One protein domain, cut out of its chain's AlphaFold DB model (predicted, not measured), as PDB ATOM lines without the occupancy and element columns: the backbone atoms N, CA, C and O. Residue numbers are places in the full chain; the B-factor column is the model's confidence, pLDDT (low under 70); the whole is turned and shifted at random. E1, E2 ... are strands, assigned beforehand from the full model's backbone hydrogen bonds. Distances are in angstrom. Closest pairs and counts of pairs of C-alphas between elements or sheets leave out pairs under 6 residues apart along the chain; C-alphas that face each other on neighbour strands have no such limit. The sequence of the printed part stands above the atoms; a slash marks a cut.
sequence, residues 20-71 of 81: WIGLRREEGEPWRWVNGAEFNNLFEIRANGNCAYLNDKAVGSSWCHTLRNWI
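AT A GLANCE: This is residues 20 to 71 of the 81 residues of the protein "C-type lectin domain-containing protein" of Terrapene carolina triunguis (Three-toed box turtle) (UniProt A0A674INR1). With little regular structure, this is a small antiparallel sheet, in the order E1 E2 E3, from which a long stretch, residues 25 to 50, loops out and folds back, pairing briefly with both edge strands. The 52 printed residues have no named helix; the class is all strand, with 13 residues in strands E1, E2, E3 along the chain. The whole is compact and rounded, radius of gyration of the C-alphas 10.2 A, spanning 23 by 22 by 20 A.

IN THESE COORDINATES: Find C-alpha 20 at (25.741, -17.038, 36.667); E1 runs from there to residue 24, 9.8 A. E2 is residues 51 to 54, 10.5 A. E3, residues 59 to 62, 10.2 A, ends at (29.045, -25.029, 40.546).

HOW THE PARTS SIT: The strands make a meander, each the antiparallel neighbour of the one before. In hairpin E1 and E2, at 142 degrees, look for N 21 and O 52, 3.0 A apart. In hairpin E2 and E3, also 142 degrees, N 53 and O 60 are 2.8 A apart. Residues 23 to 24 pair antiparallel with 32 to 33, and residues 45 to 46 parallel with 59 to 60.

THE WHOLE: The farthest C-alphas, Gly 28 and Asp 56, are 27.4 A apart. The printed part has no cut. E1 to E2 is a long link, E2 to E3 tight. No printed residue is under 70 in pLDDT.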
ATOM      1  N   TRP A  20      25.060 -16.373  37.761       88.00
ATOM      2  CA  TRP A  20      25.741 -17.038  36.667       88.00
ATOM      3  C   TRP A  20      26.366 -16.030  35.704       88.00
ATOM      4  O   TRP A  20      25.742 -15.035  35.322       88.00
ATOM      5  N   ILE A  21      27.587 -16.343  35.274       87.44
ATOM      6  CA  ILE A  21      28.269 -15.661  34.179       87.44
ATOM      7  C   ILE A  21      28.400 -16.608  32.993       87.44
ATOM      8  O   ILE A  21      28.366 -17.828  33.141       87.44
ATOM      9  N   GLY A  22      28.566 -16.049  31.795       88.19
ATOM     10  CA  GLY A  22      28.700 -16.807  30.547       88.19
ATOM     11  C   GLY A  22      30.032 -17.550  30.395       88.19
ATOM     12  O   GLY A  22      30.610 -17.513  29.311       88.19
ATOM     13  N   LEU A  23      30.532 -18.178  31.457       89.62
ATOM     14  CA  LEU A  23      31.791 -18.906  31.501       89.62
ATOM     15  C   LEU A  23      31.542 -20.348  31.964       89.62
ATOM     16  O   LEU A  23      30.947 -20.589  33.018       89.62
ATOM     17  N   ARG A  24      31.986 -21.312  31.155       91.50
ATOM     18  CA  ARG A  24      31.763 -22.745  31.376       91.50
ATOM     19  C   ARG A  24      32.966 -23.575  30.948       91.50
ATOM     20  O   ARG A  24      33.776 -23.118  30.149       91.50
ATOM     21  N   ARG A  25      33.047 -24.805  31.435       92.00
ATOM     22  CA  ARG A  25      33.994 -25.821  30.966       92.00
ATOM     23  C   ARG A  25      33.326 -27.186  30.905       92.00
ATOM     24  O   ARG A  25      32.293 -27.405  31.540       92.00
ATOM     25  N   GLU A  26      33.932 -28.083  30.150       89.25
ATOM     26  CA  GLU A  26      33.653 -29.516  30.229       89.25
ATOM     27  C   GLU A  26      34.709 -30.190  31.114       89.25
ATOM     28  O   GLU A  26      35.713 -29.572  31.479       89.25
ATOM     29  N   GLU A  27      34.462 -31.430  31.528       85.19
ATOM     30  CA  GLU A  27      35.400 -32.152  32.389       85.19
ATOM     31  C   GLU A  27      36.741 -32.346  31.671       85.19
ATOM     32  O   GLU A  27      36.809 -32.964  30.615       85.19
ATOM     33  N   GLY A  28      37.810 -31.793  32.247       84.38
ATOM     34  CA  GLY A  28      39.156 -31.835  31.664       84.38
ATOM     35  C   GLY A  28      39.452 -30.746  30.628       84.38
ATOM     36  O   GLY A  28      40.608 -30.603  30.239       84.38
ATOM     37  N   GLU A  29      38.465 -29.938  30.236       90.56
ATOM     38  CA  GLU A  29      38.646 -28.842  29.278       90.56
ATOM     39  C   GLU A  29      38.939 -27.499  29.978       90.56
ATOM     40  O   GLU A  29      38.527 -27.270  31.126       90.56
ATOM     41  N   PRO A  30      39.622 -26.566  29.289       91.31
ATOM     42  CA  PRO A  30      39.791 -25.207  29.777       91.31
ATOM     43  C   PRO A  30      38.451 -24.463  29.836       91.31
ATOM     44  O   PRO A  30      37.474 -24.786  29.154       91.31
ATOM     45  N   TRP A  31      38.415 -23.412  30.650       92.69
ATOM     46  CA  TRP A  31      37.271 -22.511  30.719       92.69
ATOM     47  C   TRP A  31      37.097 -21.752  29.401       92.69
ATOM     48  O   TRP A  31      38.053 -21.196  28.864       92.69
ATOM     49  N   ARG A  32      35.865 -21.697  28.893       92.62
ATOM     50  CA  ARG A  32      35.493 -20.964  27.679       92.62
ATOM     51  C   ARG A  32      34.280 -20.076  27.923       92.62
ATOM     52  O   ARG A  32      33.345 -20.422  28.653       92.62
ATOM     53  N   TRP A  33      34.299 -18.916  27.287       88.44
ATOM     54  CA  TRP A  33      33.177 -17.994  27.231       88.44
ATOM     55  C   TRP A  33      32.098 -18.509  26.274       88.44
ATOM     56  O   TRP A  33      32.368 -19.283  25.357       88.44
ATOM     57  N   VAL A  34      30.869 -18.013  26.425       84.06
ATOM     58  CA  VAL A  34      29.747 -18.322  25.511       84.06
ATOM     59  C   VAL A  34      30.009 -17.957  24.044       84.06
ATOM     60  O   VAL A  34      29.328 -18.471  23.164       84.06
ATOM     61  N   ASN A  35      30.985 -17.089  23.764       81.06
ATOM     62  CA  ASN A  35      31.414 -16.745  22.405       81.06
ATOM     63  C   ASN A  35      32.468 -17.717  21.829       81.06
ATOM     64  O   ASN A  35      32.961 -17.482  20.730       81.06
ATOM     65  N   GLY A  36      32.836 -18.768  22.568       84.38
ATOM     66  CA  GLY A  36      33.846 -19.755  22.185       84.38
ATOM     67  C   GLY A  36      35.288 -19.366  22.521       84.38
ATOM     68  O   GLY A  36      36.175 -20.203  22.379       84.38
ATOM     69  N   ALA A  37      35.541 -18.141  22.991       88.50
ATOM     70  CA  ALA A  37      36.881 -17.718  23.383       88.50
ATOM     71  C   ALA A  37      37.326 -18.424  24.670       88.50
ATOM     72  O   ALA A  37      36.549 -18.541  25.623       88.50
ATOM     73  N   GLU A  38      38.583 -18.856  24.716       92.44
ATOM     74  CA  GLU A  38      39.186 -19.400  25.931       92.44
ATOM     75  C   GLU A  38      39.336 -18.316  27.006       92.44
ATOM     76  O   GLU A  38      39.476 -17.121  26.729       92.44
ATOM     77  N   PHE A  39      39.245 -18.730  28.262       90.88
ATOM     78  CA  PHE A  39      39.409 -17.854  29.402       90.88
ATOM     79  C   PHE A  39      40.885 -17.549  29.661       90.88
ATOM     80  O   PHE A  39      41.684 -18.439  29.926       90.88
ATOM     81  N   ASN A  40      41.228 -16.262  29.700       89.62
ATOM     82  CA  ASN A  40      42.605 -15.790  29.879       89.62
ATOM     83  C   ASN A  40      43.145 -15.902  31.322       89.62
ATOM     84  O   ASN A  40      44.128 -15.242  31.646       89.62
ATOM     85  N   ASN A  41      42.497 -16.662  32.213       88.00
ATOM     86  CA  ASN A  41      42.906 -16.833  33.618       88.00
ATOM     87  C   ASN A  41      43.137 -15.510  34.382       88.00
ATOM     88  O   ASN A  41      43.982 -15.432  35.268       88.00
ATOM     89  N   LEU A  42      42.366 -14.464  34.053       87.12
ATOM     90  CA  LEU A  42      42.482 -13.131  34.672       87.12
ATOM     91  C   LEU A  42      42.099 -13.121  36.159       87.12
ATOM     92  O   LEU A  42      42.450 -12.197  36.885       87.12
ATOM     93  N   PHE A  43      41.348 -14.127  36.597       88.31
ATOM     94  CA  PHE A  43      40.937 -14.324  37.979       88.31
ATOM     95  C   PHE A  43      40.864 -15.817  38.295       88.31
ATOM     96  O   PHE A  43      40.646 -16.650  37.411       88.31
ATOM     97  N   GLU A  44      41.024 -16.146  39.574       90.31
ATOM     98  CA  GLU A  44      40.850 -17.505  40.074       90.31
ATOM     99  C   GLU A  44      39.362 -17.883  40.087       90.31
ATOM    100  O   GLU A  44      38.517 -17.116  40.559       90.31
ATOM    101  N   ILE A  45      39.049 -19.089  39.608       90.81
ATOM    102  CA  ILE A  45      37.713 -19.680  39.702       90.81
ATOM    103  C   ILE A  45      37.758 -20.751  40.781       90.81
ATOM    104  O   ILE A  45      38.442 -21.764  40.641       90.81
ATOM    105  N   ARG A  46      37.022 -20.523  41.867       90.94
ATOM    106  CA  ARG A  46      37.002 -21.431  43.018       90.94
ATOM    107  C   ARG A  46      36.004 -22.570  42.819       90.94
ATOM    108  O   ARG A  46      35.100 -22.478  41.990       90.94
ATOM    109  N   ALA A  47      36.122 -23.606  43.652       88.81
ATOM    110  CA  ALA A  47      35.309 -24.828  43.611       88.81
ATOM    111  C   ALA A  47      35.483 -25.644  42.312       88.81
ATOM    112  O   ALA A  47      36.272 -25.286  41.442       88.81
ATOM    113  N   ASN A  48      34.795 -26.787  42.215       86.25
ATOM    114  CA  ASN A  48      34.983 -27.753  41.130       86.25
ATOM    115  C   ASN A  48      33.696 -28.006  40.331       86.25
ATOM    116  O   ASN A  48      33.234 -29.135  40.212       86.25
ATOM    117  N   GLY A  49      33.090 -26.934  39.827       90.75
ATOM    118  CA  GLY A  49      31.928 -26.994  38.946       90.75
ATOM    119  C   GLY A  49      32.270 -26.822  37.466       90.75
ATOM    120  O   GLY A  49      33.409 -26.525  37.091       90.75
ATOM    121  N   ASN A  50      31.236 -26.962  36.637       92.62
ATOM    122  CA  ASN A  50      31.315 -26.831  35.177       92.62
ATOM    123  C   ASN A  50      30.796 -25.473  34.680       92.62
ATOM    124  O   ASN A  50      31.131 -25.051  33.576       92.62
ATOM    125  N   CYS A  51      30.008 -24.766  35.495       90.12
ATOM    126  CA  CYS A  51      29.544 -23.410  35.215       90.12
ATOM    127  C   CYS A  51      30.063 -22.449  36.281       90.12
ATOM    128  O   CYS A  51      30.108 -22.804  37.462       90.12
ATOM    129  N   ALA A  52      30.451 -21.242  35.873       91.94
ATOM    130  CA  ALA A  52      30.972 -20.223  36.773       91.94
ATOM    131  C   ALA A  52      29.899 -19.198  37.153       91.94
ATOM    132  O   ALA A  52      29.121 -18.745  36.313       91.94
ATOM    133  N   TYR A  53      29.894 -18.802  38.421       89.12
ATOM    134  CA  TYR A  53      29.041 -17.759  38.975       89.12
ATOM    135  C   TYR A  53      29.887 -16.718  39.714       89.12
ATOM    136  O   TYR A  53      30.923 -17.025  40.298       89.12
ATOM    137  N   LEU A  54      29.427 -15.476  39.700       87.94
ATOM    138  CA  LEU A  54      29.913 -14.393  40.542       87.94
ATOM    139  C   LEU A  54      29.173 -14.407  41.872       87.94
ATOM    140  O   LEU A  54      27.965 -14.613  41.884       87.94
ATOM    141  N   ASN A  55      29.876 -14.134  42.964       83.50
ATOM    142  CA  ASN A  55      29.289 -13.754  44.245       83.50
ATOM    143  C   ASN A  55      29.933 -12.452  44.752       83.50
ATOM    144  O   ASN A  55      30.789 -11.879  44.080       83.50
ATOM    145  N   ASP A  56      29.564 -12.009  45.954       82.38
ATOM    146  CA  ASP A  56      30.042 -10.744  46.537       82.38
ATOM    147  C   ASP A  56      31.565 -10.678  46.772       82.38
ATOM    148  O   ASP A  56      32.098  -9.616  47.086       82.38
ATOM    149  N   LYS A  57      32.284 -11.805  46.673       84.12
ATOM    150  CA  LYS A  57      33.710 -11.909  47.024       84.12
ATOM    151  C   LYS A  57      34.600 -12.375  45.875       84.12
ATOM    152  O   LYS A  57      35.758 -11.973  45.818       84.12
ATOM    153  N   ALA A  58      34.121 -13.291  45.040       86.31
ATOM    154  CA  ALA A  58      34.930 -13.995  44.052       86.31
ATOM    155  C   ALA A  58      34.069 -14.660  42.965       86.31
ATOM    156  O   ALA A  58      32.840 -14.712  43.044       86.31
ATOM    157  N   VAL A  59      34.746 -15.233  41.967       89.69
ATOM    158  CA  VAL A  59      34.124 -16.144  41.004       89.69
ATOM    159  C   VAL A  59      34.237 -17.571  41.537       89.69
ATOM    160  O   VAL A  59      35.327 -18.074  41.819       89.69
ATOM    161  N   GLY A  60      33.093 -18.221  41.701       91.38
ATOM    162  CA  GLY A  60      32.994 -19.632  42.044       91.38
ATOM    163  C   GLY A  60      32.512 -20.455  40.859       91.38
ATOM    164  O   GLY A  60      32.020 -19.928  39.865       91.38
ATOM    165  N   SER A  61      32.615 -21.771  40.973       92.31
ATOM    166  CA  SER A  61      32.029 -22.712  40.029       92.31
ATOM    167  C   SER A  61      31.086 -23.678  40.733       92.31
ATOM    168  O   SER A  61      31.273 -24.047  41.893       92.31
ATOM    169  N   SER A  62      30.011 -24.053  40.051       91.38
ATOM    170  CA  SER A  62      29.045 -25.029  40.546       91.38
ATOM    171  C   SER A  62      28.466 -25.838  39.390       91.38
ATOM    172  O   SER A  62      28.826 -25.661  38.221       91.38
ATOM    173  N   TRP A  63      27.576 -26.764  39.718       89.44
ATOM    174  CA  TRP A  63      26.822 -27.493  38.720       89.44
ATOM    175  C   TRP A  63      25.851 -26.556  38.004       89.44
ATOM    176  O   TRP A  63      25.103 -25.808  38.638       89.44
ATOM    177  N   CYS A  64      25.837 -26.636  36.675       85.38
ATOM    178  CA  CYS A  64      25.043 -25.764  35.808       85.38
ATOM    179  C   CYS A  64      23.524 -25.854  36.045       85.38
ATOM    180  O   CYS A  64      22.792 -24.965  35.630       85.38
ATOM    181  N   HIS A  65      23.044 -26.916  36.702       82.62
ATOM    182  CA  HIS A  65      21.629 -27.111  37.027       82.62
ATOM    183  C   HIS A  65      21.187 -26.398  38.317       82.62
ATOM    184  O   HIS A  65      20.016 -26.472  38.680       82.62
ATOM    185  N   THR A  66      22.097 -25.729  39.036       83.06
ATOM    186  CA  THR A  66      21.716 -24.962  40.231       83.06
ATOM    187  C   THR A  66      20.959 -23.688  39.842       83.06
ATOM    188  O   THR A  66      21.352 -22.954  38.930       83.06
ATOM    189  N   LEU A  67      19.838 -23.433  40.524       82.06
ATOM    190  CA  LEU A  67      18.987 -22.277  40.251       82.06
ATOM    191  C   LEU A  67      19.677 -21.000  40.743       82.06
ATOM    192  O   LEU A  67      19.867 -20.824  41.946       82.06
ATOM    193  N   ARG A  68      20.054 -20.116  39.815       79.81
ATOM    194  CA  ARG A  68      20.650 -18.802  40.106       79.81
ATOM    195  C   ARG A  68      20.246 -17.792  39.036       79.81
ATOM    196  O   ARG A  68      19.888 -18.176  37.920       79.81
ATOM    197  N   ASN A  69      20.333 -16.510  39.375       78.06
ATOM    198  CA  ASN A  69      20.128 -15.425  38.417       78.06
ATOM    199  C   ASN A  69      21.286 -15.374  37.411       78.06
ATOM    200  O   ASN A  69      22.370 -15.866  37.701       78.06
ATOM    201  N   TRP A  70      21.074 -14.774  36.240       77.75
ATOM    202  CA  TRP A  70      22.086 -14.671  35.181       77.75
ATOM    203  C   TRP A  70      22.450 -13.212  34.918       77.75
ATOM    204  O   TRP A  70      21.568 -12.357  34.868       77.75
ATOM    205  N   ILE A  71      23.736 -12.939  34.694       77.69
ATOM    206  CA  ILE A  71      24.203 -11.653  34.168       77.69
ATOM    207  C   ILE A  71      24.433 -11.806  32.663       77.69
ATOM    208  O   ILE A  71      25.229 -12.638  32.225       77.69
TER     209      ILE A  71